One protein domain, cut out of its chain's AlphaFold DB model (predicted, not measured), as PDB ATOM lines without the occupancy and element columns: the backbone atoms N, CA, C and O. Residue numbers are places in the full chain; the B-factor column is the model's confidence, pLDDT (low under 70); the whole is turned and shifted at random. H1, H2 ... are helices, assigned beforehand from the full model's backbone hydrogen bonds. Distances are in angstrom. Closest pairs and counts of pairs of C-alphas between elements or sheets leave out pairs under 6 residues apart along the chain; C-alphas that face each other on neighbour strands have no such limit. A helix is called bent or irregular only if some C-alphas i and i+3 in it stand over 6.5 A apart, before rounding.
ATOM      1  N   SER A  10      49.032 -28.181  29.099       77.56
ATOM      2  CA  SER A  10      48.965 -27.917  27.651       77.56
ATOM      3  C   SER A  10      48.357 -29.069  26.850       77.56
ATOM      4  O   SER A  10      47.647 -28.853  25.867       77.56
ATOM      5  N   ASP A  11      48.634 -30.298  27.274       78.44
ATOM      6  CA  ASP A  11      48.292 -31.522  26.556       78.44
ATOM      7  C   ASP A  11      46.780 -31.828  26.523       78.44
ATOM      8  O   ASP A  11      46.289 -32.180  25.449       78.44
ATOM      9  N   PRO A  12      45.993 -31.669  27.611       83.50
ATOM     10  CA  PRO A  12      44.554 -31.877  27.568       83.50
ATOM     11  C   PRO A  12      43.884 -30.773  26.757       83.50
ATOM     12  O   PRO A  12      42.935 -31.057  26.039       83.50
ATOM     13  N   THR A  13      44.402 -29.543  26.792       81.19
ATOM     14  CA  THR A  13      43.895 -28.441  25.969       81.19
ATOM     15  C   THR A  13      44.093 -28.743  24.482       81.19
ATOM     16  O   THR A  13      43.141 -28.687  23.708       81.19
ATOM     17  N   ALA A  14      45.301 -29.154  24.081       85.25
ATOM     18  CA  ALA A  14      45.591 -29.567  22.708       85.25
ATOM     19  C   ALA A  14      44.762 -30.788  22.275       85.25
ATOM     20  O   ALA A  14      44.274 -30.834  21.147       85.25
ATOM     21  N   LEU A  15      44.551 -31.754  23.174       82.94
ATOM     22  CA  LEU A  15      43.701 -32.913  22.918       82.94
ATOM     23  C   LEU A  15      42.230 -32.519  22.739       82.94
ATOM     24  O   LEU A  15      41.583 -33.013  21.821       82.94
ATOM     25  N   VAL A  16      41.700 -31.630  23.583       85.00
ATOM     26  CA  VAL A  16      40.329 -31.115  23.463       85.00
ATOM     27  C   VAL A  16      40.162 -30.375  22.143       85.00
ATOM     28  O   VAL A  16      39.181 -30.634  21.450       85.00
ATOM     29  N   TYR A  17      41.116 -29.524  21.749       86.12
ATOM     30  CA  TYR A  17      41.096 -28.882  20.433       86.12
ATOM     31  C   TYR A  17      41.127 -29.907  19.303       86.12
ATOM     32  O   TYR A  17      40.295 -29.839  18.410       86.12
ATOM     33  N   TYR A  18      42.001 -30.911  19.375       84.31
ATOM     34  CA  TYR A  18      42.083 -31.960  18.361       84.31
ATOM     35  C   TYR A  18      40.785 -32.770  18.236       84.31
ATOM     36  O   TYR A  18      40.298 -32.997  17.129       84.31
ATOM     37  N   ILE A  19      40.198 -33.188  19.361       82.50
ATOM     38  CA  ILE A  19      38.918 -33.905  19.383       82.50
ATOM     39  C   ILE A  19      37.814 -33.002  18.840       82.50
ATOM     40  O   ILE A  19      37.015 -33.449  18.026       82.50
ATOM     41  N   THR A  20      37.774 -31.738  19.259       80.62
ATOM     42  CA  THR A  20      36.748 -30.787  18.824       80.62
ATOM     43  C   THR A  20      36.865 -30.510  17.331       80.62
ATOM     44  O   THR A  20      35.862 -30.613  16.635       80.62
ATOM     45  N   ASP A  21      38.062 -30.258  16.804       76.69
ATOM     46  CA  ASP A  21      38.311 -30.070  15.370       76.69
ATOM     47  C   ASP A  21      37.912 -31.307  14.564       76.69
ATOM     48  O   ASP A  21      37.360 -31.194  13.472       76.69
ATOM     49  N   TYR A  22      38.151 -32.502  15.106       73.94
ATOM     50  CA  TYR A  22      37.774 -33.745  14.443       73.94
ATOM     51  C   TYR A  22      36.259 -33.992  14.477       73.94
ATOM     52  O   TYR A  22      35.686 -34.385  13.465       73.94
ATOM     53  N   VAL A  23      35.598 -33.733  15.610       72.56
ATOM     54  CA  VAL A  23      34.140 -33.877  15.776       72.56
ATOM     55  C   VAL A  23      33.379 -32.814  14.981       72.56
ATOM     56  O   VAL A  23      32.318 -33.094  14.432       72.56
ATOM     57  N   THR A  24      33.919 -31.597  14.895       72.69
ATOM     58  CA  THR A  24      33.344 -30.487  14.117       72.69
ATOM     59  C   THR A  24      33.721 -30.526  12.643       72.69
ATOM     60  O   THR A  24      33.176 -29.744  11.859       72.69
ATOM     61  N   LYS A  25      34.608 -31.445  12.230       73.25
ATOM     62  CA  LYS A  25      34.925 -31.673  10.823       73.25
ATOM     63  C   LYS A  25      33.646 -32.103  10.116       73.25
ATOM     64  O   LYS A  25      33.197 -33.238  10.256       73.25
ATOM     65  N   MET A  26      33.028 -31.159   9.407       60.69
ATOM     66  CA  MET A  26      31.720 -31.359   8.796       60.69
ATOM     67  C   MET A  26      31.710 -32.627   7.942       60.69
ATOM     68  O   MET A  26      32.563 -32.821   7.074       60.69
ATOM     69  N   SER A  27      30.718 -33.477   8.195       61.84
ATOM     70  CA  SER A  27      30.411 -34.645   7.382       61.84
ATOM     71  C   SER A  27      29.939 -34.180   6.004       61.84
ATOM     72  O   SER A  27      28.774 -33.817   5.858       61.84
ATOM     73  N   LEU A  28      30.843 -34.193   5.022       67.12
ATOM     74  CA  LEU A  28      30.621 -33.759   3.638       67.12
ATOM     75  C   LEU A  28      30.215 -32.276   3.500       67.12
ATOM     76  O   LEU A  28      29.391 -31.737   4.241       67.12
ATOM     77  N   TYR A  29      30.773 -31.576   2.515       77.81
ATOM     78  CA  TYR A  29      30.346 -30.202   2.277       77.81
ATOM     79  C   TYR A  29      28.919 -30.181   1.711       77.81
ATOM     80  O   TYR A  29      28.491 -31.090   0.999       77.81
ATOM     81  N   PHE A  30      28.171 -29.106   1.982       80.25
ATOM     82  CA  PHE A  30      26.785 -28.963   1.517       80.25
ATOM     83  C   PHE A  30      26.629 -29.173  -0.001       80.25
ATOM     84  O   PHE A  30      25.645 -29.759  -0.452       80.25
ATOM     85  N   HIS A  31      27.616 -28.741  -0.793       85.00
ATOM     86  CA  HIS A  31      27.607 -28.915  -2.246       85.00
ATOM     87  C   HIS A  31      27.698 -30.388  -2.677       85.00
ATOM     88  O   HIS A  31      27.045 -30.772  -3.647       85.00
ATOM     89  N   ASP A  32      28.434 -31.219  -1.937       83.69
ATOM     90  CA  ASP A  32      28.548 -32.653  -2.203       83.69
ATOM     91  C   ASP A  32      27.227 -33.367  -1.903       83.69
ATOM     92  O   ASP A  32      26.734 -34.151  -2.716       83.69
ATOM     93  N   ILE A  33      26.596 -33.028  -0.770       84.94
ATOM     94  CA  ILE A  33      25.272 -33.549  -0.400       84.94
ATOM     95  C   ILE A  33      24.244 -33.170  -1.473       84.94
ATOM     96  O   ILE A  33      23.466 -34.014  -1.919       84.94
ATOM     97  N   PHE A  34      24.262 -31.918  -1.934       87.88
ATOM     98  CA  PHE A  34      23.360 -31.453  -2.983       87.88
ATOM     99  C   PHE A  34      23.568 -32.210  -4.303       87.88
ATOM    100  O   PHE A  34      22.599 -32.669  -4.913       87.88
ATOM    101  N   ALA A  35      24.821 -32.411  -4.722       89.25
ATOM    102  CA  ALA A  35      25.147 -33.175  -5.924       89.25
ATOM    103  C   ALA A  35      24.682 -34.639  -5.823       89.25
ATOM    104  O   ALA A  35      24.126 -35.187  -6.782       89.25
ATOM    105  N   LEU A  36      24.841 -35.267  -4.653       86.94
ATOM    106  CA  LEU A  36      24.355 -36.622  -4.387       86.94
ATOM    107  C   LEU A  36      22.830 -36.719  -4.468       86.94
ATOM    108  O   LEU A  36      22.311 -37.647  -5.093       86.94
ATOM    109  N   VAL A  37      22.111 -35.745  -3.907       88.25
ATOM    110  CA  VAL A  37      20.645 -35.670  -3.993       88.25
ATOM    111  C   VAL A  37      20.187 -35.431  -5.436       88.25
ATOM    112  O   VAL A  37      19.245 -36.060  -5.914       88.25
ATOM    113  N   GLN A  38      20.871 -34.581  -6.200       89.19
ATOM    114  CA  GLN A  38      20.548 -34.384  -7.615       89.19
ATOM    115  C   GLN A  38      20.756 -35.671  -8.431       89.19
ATOM    116  O   GLN A  38      19.933 -36.023  -9.288       89.19
ATOM    117  N   LYS A  39      21.833 -36.409  -8.140       88.06
ATOM    118  CA  LYS A  39      22.119 -37.712  -8.748       88.06
ATOM    119  C   LYS A  39      21.052 -38.746  -8.379       88.06
ATOM    120  O   LYS A  39      20.576 -39.453  -9.268       88.06
ATOM    121  N   SER A  40      20.630 -38.808  -7.113       86.38
ATOM    122  CA  SER A  40      19.587 -39.737  -6.663       86.38
ATOM    123  C   SER A  40      18.241 -39.436  -7.337       86.38
ATOM    124  O   SER A  40      17.615 -40.356  -7.867       86.38
ATOM    125  N   ILE A  41      17.842 -38.162  -7.435       89.00
ATOM    126  CA  ILE A  41      16.620 -37.734  -8.141       89.00
ATOM    127  C   ILE A  41      16.669 -38.159  -9.611       89.00
ATOM    128  O   ILE A  41      15.706 -38.724 -10.130       89.00
ATOM    129  N   THR A  42      17.792 -37.907 -10.287       88.06
ATOM    130  CA  THR A  42      17.967 -38.275 -11.699       88.06
ATOM    131  C   THR A  42      17.870 -39.789 -11.886       88.06
ATOM    132  O   THR A  42      17.132 -40.248 -12.753       88.06
ATOM    133  N   SER A  43      18.524 -40.568 -11.018       85.25
ATOM    134  CA  SER A  43      18.480 -42.037 -11.064       85.25
ATOM    135  C   SER A  43      17.068 -42.604 -10.872       85.25
ATOM    136  O   SER A  43      16.688 -43.568 -11.540       85.25
ATOM    137  N   LEU A  44      16.259 -41.971 -10.013       82.69
ATOM    138  CA  LEU A  44      14.880 -42.381  -9.774       82.69
ATOM    139  C   LEU A  44      13.983 -42.040 -10.970       82.69
ATOM    140  O   LEU A  44      13.180 -42.875 -11.377       82.69
ATOM    141  N   LYS A  45      14.159 -40.859 -11.581       81.88
ATOM    142  CA  LYS A  45      13.437 -40.465 -12.805       81.88
ATOM    143  C   LYS A  45      13.697 -41.438 -13.955       81.88
ATOM    144  O   LYS A  45      12.755 -41.842 -14.624       81.88
ATOM    145  N   THR A  46      14.948 -41.859 -14.151       78.62
ATOM    146  CA  THR A  46      15.309 -42.841 -15.187       78.62
ATOM    147  C   THR A  46      14.731 -44.233 -14.905       78.62
ATOM    148  O   THR A  46      14.376 -44.951 -15.838       78.62
ATOM    149  N   SER A  47      14.598 -44.608 -13.629       69.50
ATOM    150  CA  SER A  47      14.058 -45.909 -13.204       69.50
ATOM    151  C   SER A  47      12.521 -45.960 -13.181       69.50
ATOM    152  O   SER A  47      11.943 -47.042 -13.208       69.50
ATOM    153  N   SER A  48      11.842 -44.808 -13.165       64.62
ATOM    154  CA  SER A  48      10.379 -44.681 -13.049       64.62
ATOM    155  C   SER A  48       9.603 -44.935 -14.355       64.62
ATOM    156  O   SER A  48       8.414 -44.635 -14.424       64.62
ATOM    157  N   ASN A  49      10.227 -45.514 -15.385       58.59
ATOM    158  CA  ASN A  49       9.570 -45.859 -16.656       58.59
ATOM    159  C   ASN A  49       8.608 -47.068 -16.560       58.59
ATOM    160  O   ASN A  49       8.147 -47.569 -17.583       58.59
ATOM    161  N   GLN A  50       8.310 -47.569 -15.354       57.47
ATOM    162  CA  GLN A  50       7.431 -48.717 -15.134       57.47
ATOM    163  C   GLN A  50       6.254 -48.348 -14.214       57.47
ATOM    164  O   GLN A  50       6.425 -48.062 -13.034       57.47
ATOM    165  N   THR A  51       5.056 -48.395 -14.810       56.53
ATOM    166  CA  THR A  51       3.706 -48.413 -14.210       56.53
ATOM    167  C   THR A  51       3.283 -47.202 -13.363       56.53
ATOM    168  O   THR A  51       3.479 -47.156 -12.152       56.53
ATOM    169  N   ASP A  52       2.571 -46.265 -13.998       60.16
ATOM    170  CA  ASP A  52       1.892 -45.100 -13.401       60.16
ATOM    171  C   ASP A  52       0.657 -45.460 -12.546       60.16
ATOM    172  O   ASP A  52      -0.449 -44.975 -12.767       60.16
ATOM    173  N   THR A  53       0.833 -46.326 -11.547       65.81
ATOM    174  CA  THR A  53      -0.246 -46.706 -10.608       65.81
ATOM    175  C   THR A  53       0.024 -46.309  -9.153       65.81
ATOM    176  O   THR A  53      -0.884 -46.394  -8.334       65.81
ATOM    177  N   GLU A  54       1.229 -45.824  -8.824       70.88
ATOM    178  CA  GLU A  54       1.564 -45.348  -7.471       70.88
ATOM    179  C   GLU A  54       0.997 -43.940  -7.206       70.88
ATOM    180  O   GLU A  54       1.117 -43.029  -8.036       70.88
ATOM    181  N   SER A  55       0.430 -43.748  -6.010       81.38
ATOM    182  CA  SER A  55      -0.079 -42.453  -5.543       81.38
ATOM    183  C   SER A  55       1.050 -41.422  -5.432       81.38
ATOM    184  O   SER A  55       2.186 -41.752  -5.085       81.38
ATOM    185  N   ALA A  56       0.745 -40.138  -5.657       81.88
ATOM    186  CA  ALA A  56       1.714 -39.047  -5.515       81.88
ATOM    187  C   ALA A  56       2.389 -39.023  -4.127       81.88
ATOM    188  O   ALA A  56       3.563 -38.671  -4.010       81.88
ATOM    189  N   ILE A  57       1.666 -39.456  -3.086       85.62
ATOM    190  CA  ILE A  57       2.173 -39.568  -1.712       85.62
ATOM    191  C   ILE A  57       3.209 -40.696  -1.589       85.62
ATOM    192  O   ILE A  57       4.210 -40.560  -0.892       85.62
ATOM    193  N   GLU A  58       3.001 -41.823  -2.261       83.44
ATOM    194  CA  GLU A  58       3.937 -42.953  -2.213       83.44
ATOM    195  C   GLU A  58       5.204 -42.637  -3.004       83.44
ATOM    196  O   GLU A  58       6.316 -42.858  -2.513       83.44
ATOM    197  N   LYS A  59       5.041 -42.007  -4.174       83.56
ATOM    198  CA  LYS A  59       6.151 -41.510  -4.994       83.56
ATOM    199  C   LYS A  59       7.025 -40.521  -4.211       83.56
ATOM    200  O   LYS A  59       8.251 -40.635  -4.245       83.56
ATOM    201  N   SER A  60       6.427 -39.590  -3.461       85.75
ATOM    202  CA  SER A  60       7.188 -38.627  -2.651       85.75
ATOM    203  C   SER A  60       7.921 -39.293  -1.481       85.75
ATOM    204  O   SER A  60       9.099 -39.008  -1.261       85.75
ATOM    205  N   ARG A  61       7.293 -40.250  -0.783       87.38
ATOM    206  CA  ARG A  61       7.955 -41.028   0.282       87.38
ATOM    207  C   ARG A  61       9.151 -41.816  -0.247       87.38
ATOM    208  O   ARG A  61      10.216 -41.798   0.369       87.38
ATOM    209  N   LYS A  62       8.995 -42.474  -1.399       86.12
ATOM    210  CA  LYS A  62      10.056 -43.249  -2.059       86.12
ATOM    211  C   LYS A  62      11.217 -42.358  -2.492       86.12
ATOM    212  O   LYS A  62      12.369 -42.733  -2.295       86.12
ATOM    213  N   LEU A  63      10.923 -41.165  -3.011       87.88
ATOM    214  CA  LEU A  63      11.933 -40.170  -3.364       87.88
ATOM    215  C   LEU A  63      12.764 -39.749  -2.146       87.88
ATOM    216  O   LEU A  63      13.989 -39.822  -2.193       87.88
ATOM    217  N   VAL A  64      12.105 -39.345  -1.056       90.00
ATOM    218  CA  VAL A  64      12.787 -38.913   0.175       90.00
ATOM    219  C   VAL A  64      13.653 -40.039   0.738       90.00
ATOM    220  O   VAL A  64      14.823 -39.815   1.049       90.00
ATOM    221  N   LEU A  65      13.114 -41.259   0.801       89.62
ATOM    222  CA  LEU A  65      13.847 -42.427   1.283       89.62
ATOM    223  C   LEU A  65      15.065 -42.746   0.403       89.62
ATOM    224  O   LEU A  65      16.138 -43.041   0.920       89.62
ATOM    225  N   HIS A  66      14.928 -42.648  -0.921       87.44
ATOM    226  CA  HIS A  66      16.028 -42.885  -1.856       87.44
ATOM    227  C   HIS A  66      17.143 -41.845  -1.712       87.44
ATOM    228  O   HIS A  66      18.321 -42.206  -1.676       87.44
ATOM    229  N   CYS A  67      16.790 -40.563  -1.582       88.69
ATOM    230  CA  CYS A  67      17.751 -39.492  -1.310       88.69
ATOM    231  C   CYS A  67      18.486 -39.721   0.013       88.69
ATOM    232  O   CYS A  67      19.711 -39.618   0.054       88.69
ATOM    233  N   TYR A  68      17.754 -40.085   1.069       88.50
ATOM    234  CA  TYR A  68      18.336 -40.384   2.373       88.50
ATOM    235  C   TYR A  68      19.303 -41.570   2.307       88.50
ATOM    236  O   TYR A  68      20.453 -41.438   2.711       88.50
ATOM    237  N   ASN A  69      18.879 -42.695   1.725       88.75
ATOM    238  CA  ASN A  69      19.717 -43.888   1.601       88.75
ATOM    239  C   ASN A  69      20.959 -43.630   0.741       88.75
ATOM    240  O   ASN A  69      22.041 -44.112   1.064       88.75
ATOM    241  N   THR A  70      20.825 -42.847  -0.334       86.38
ATOM    242  CA  THR A  70      21.966 -42.460  -1.174       86.38
ATOM    243  C   THR A  70      22.955 -41.613  -0.381       86.38
ATOM    244  O   THR A  70      24.149 -41.893  -0.426       86.38
ATOM    245  N   ASN A  71      22.477 -40.622   0.375       85.62
ATOM    246  CA  ASN A  71      23.330 -39.791   1.220       85.62
ATOM    247  C   ASN A  71      24.028 -40.635   2.299       85.62
ATOM    248  O   ASN A  71      25.251 -40.644   2.373       85.62
ATOM    249  N   ALA A  72      23.267 -41.440   3.046       83.25
ATOM    250  CA  ALA A  72      23.796 -42.333   4.074       83.25
ATOM    251  C   ALA A  72      24.845 -43.318   3.523       83.25
ATOM    252  O   ALA A  72      25.835 -43.591   4.189       83.25
ATOM    253  N   SER A  73      24.680 -43.804   2.285       82.31
ATOM    254  CA  SER A  73      25.653 -44.706   1.645       82.31
ATOM    255  C   SER A  73      27.011 -44.064   1.346       82.31
ATOM    256  O   SER A  73      27.994 -44.776   1.164       82.31
ATOM    257  N   GLN A  74      27.054 -42.734   1.246       81.38
ATOM    258  CA  GLN A  74      28.264 -41.962   0.958       81.38
ATOM    259  C   GLN A  74      28.864 -41.336   2.220       81.38
ATOM    260  O   GLN A  74      29.903 -40.688   2.140       81.38
ATOM    261  N   GLN A  75      28.223 -41.509   3.378       78.88
ATOM    262  CA  GLN A  75      28.788 -41.058   4.640       78.88
ATOM    263  C   GLN A  75      29.949 -41.971   5.032       78.88
ATOM    264  O   GLN A  75      29.791 -43.180   5.203       78.88
ATOM    265  N   GLU A  76      31.130 -41.376   5.180       78.94
ATOM    266  CA  GLU A  76      32.290 -42.066   5.725       78.94
ATOM    267  C   GLU A  76      32.094 -42.279   7.230       78.94
ATOM    268  O   GLU A  76      31.850 -41.334   7.982       78.94
ATOM    269  N   LEU A  77      32.209 -43.531   7.674       77.69
ATOM    270  CA  LEU A  77      32.201 -43.899   9.088       77.69
ATOM    271  C   LEU A  77      33.623 -44.236   9.533       77.69
ATOM    272  O   LEU A  77      34.382 -44.880   8.806       77.69
ATOM    273  N   SER A  78      33.983 -43.838  10.753       81.12
ATOM    274  CA  SER A  78      35.284 -44.191  11.326       81.12
ATOM    275  C   SER A  78      35.415 -45.710  11.462       81.12
ATOM    276  O   SER A  78      34.499 -46.379  11.938       81.12
ATOM    277  N   GLY A  79      36.577 -46.273  11.117       82.00
ATOM    278  CA  GLY A  79      36.821 -47.715  11.249       82.00
ATOM    279  C   GLY A  79      36.612 -48.236  12.678       82.00
ATOM    280  O   GLY A  79      36.140 -49.355  12.861       82.00
ATOM    281  N   VAL A  80      36.881 -47.405  13.692       82.94
ATOM    282  CA  VAL A  80      36.618 -47.739  15.104       82.94
ATOM    283  C   VAL A  80      35.116 -47.831  15.380       82.94
ATOM    284  O   VAL A  80      34.678 -48.736  16.084       82.94
ATOM    285  N   GLN A  81      34.320 -46.941  14.787       82.38
ATOM    286  CA  GLN A  81      32.864 -46.957  14.901       82.38
ATOM    287  C   GLN A  81      32.276 -48.199  14.214       82.38
ATOM    288  O   GLN A  81      31.461 -48.903  14.802       82.38
ATOM    289  N   VAL A  82      32.756 -48.539  13.012       86.25
ATOM    290  CA  VAL A  82      32.346 -49.766  12.306       86.25
ATOM    291  C   VAL A  82      32.700 -51.015  13.117       86.25
ATOM    292  O   VAL A  82      31.872 -51.913  13.256       86.25
ATOM    293  N   ALA A  83      33.904 -51.070  13.694       89.50
ATOM    294  CA  ALA A  83      34.306 -52.168  14.566       89.50
ATOM    295  C   ALA A  83      33.419 -52.262  15.820       89.50
ATOM    296  O   ALA A  83      33.001 -53.360  16.172       89.50
ATOM    297  N   SER A  84      33.081 -51.131  16.452       87.00
ATOM    298  CA  SER A  84      32.144 -51.072  17.587       87.00
ATOM    299  C   SER A  84      30.786 -51.682  17.224       87.00
ATOM    300  O   SER A  84      30.314 -52.585  17.918       87.00
ATOM    301  N   TYR A  85      30.212 -51.286  16.079       86.31
ATOM    302  CA  TYR A  85      28.946 -51.836  15.586       86.31
ATOM    303  C   TYR A  85      29.012 -53.337  15.310       86.31
ATOM    304  O   TYR A  85      28.120 -54.075  15.724       86.31
ATOM    305  N   LEU A  86      30.065 -53.808  14.636       91.25
ATOM    306  CA  LEU A  86      30.241 -55.234  14.333       91.25
ATOM    307  C   LEU A  86      30.413 -56.081  15.597       91.25
ATOM    308  O   LEU A  86      29.938 -57.213  15.652       91.25
ATOM    309  N   MET A  87      31.068 -55.525  16.617       92.62
ATOM    310  CA  MET A  87      31.252 -56.170  17.917       92.62
ATOM    311  C   MET A  87      30.030 -56.025  18.834       92.62
ATOM    312  O   MET A  87      30.057 -56.527  19.959       92.62
ATOM    313  N   ASN A  88      28.962 -55.368  18.364       87.44
ATOM    314  CA  ASN A  88      27.760 -55.053  19.133       87.44
ATOM    315  C   ASN A  88      28.083 -54.340  20.459       87.44
ATOM    316  O   ASN A  88      27.495 -54.622  21.505       87.44
TER     317      ASN A  88
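This is residues 10 to 88 of the 235 residues of the protein "Hypothetical protein" of Rotaria socialis (UniProt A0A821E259). Two long helices, H3 and H2, fold back on each other and cross at a steep tilt, making a small core; H1 sticks out from it as a long arm along the longest axis, and H4 sticks out on a short arm to the side. The loop that turns from H2 to H3 lies at the other end of the longest axis from H1, and its residues 49 to 55 stand free. The printed part has 79 residues with four named helices, in the order H1, H2, H3, H4 along the chain, and no named strand; the class is all helix. The whole is extended, with a radius of gyration of the C-alphas of 18.9 A, and spans 64 by 32 by 19 A.

The longest helix is H3, residues 56 to 74, and it touches H2, residues 30 to 47, with its residues 63 to 71 alone. Their closest C-alphas are those of Val 37 and Cys 67, 5.5 A apart, and 13 pairs of C-alphas are within 8 A. The two helices run opposite ways at a steep tilt of 50 degrees, with their centres 10.1 A apart. H1, residues 10 to 23, touches no helix and is apart from H2 and from H3. H4, residues 79 to 86, touches no helix either and is apart from H3, H2 and H1. In H1, H2, H3 and H4 every pair of O i and N i+4 is within hydrogen-bond range.

H3 measures 27.5 A from its first to its last C-alpha; it begins at Ala 56, C-alpha at (1.714, -39.047, -5.515), and ends at Gln 74, C-alpha at (28.264, -41.962, 0.958). H2, from Phe 30 to Ser 47, measures 25.8 A. H1 begins at Ser 10, C-alpha at (48.965, -27.917, 27.651), and measures 19.9 A to Val 23. H4 is the shortest, 10.5 A from Gly 79 to Leu 86, and its last C-alpha is at (30.241, -55.234, 14.333). No helix is bent or irregular.

The two C-alphas farthest apart are those of Ser 10 and Thr 53, at 65.1 A. Residues 10 to 26, 49 to 58 and 78 to 88 stand free; the body without them has 41 residues and spans 30 by 16 by 13 A. The link from H3 to H4 is tight, with 4 residues, and those from H1 to H2 and from H2 to H3 are short, with 6 and 8. The printed part has no cut. Its mean pLDDT is 81.0, and residues 26 to 28 and 47 to 53 are under 70.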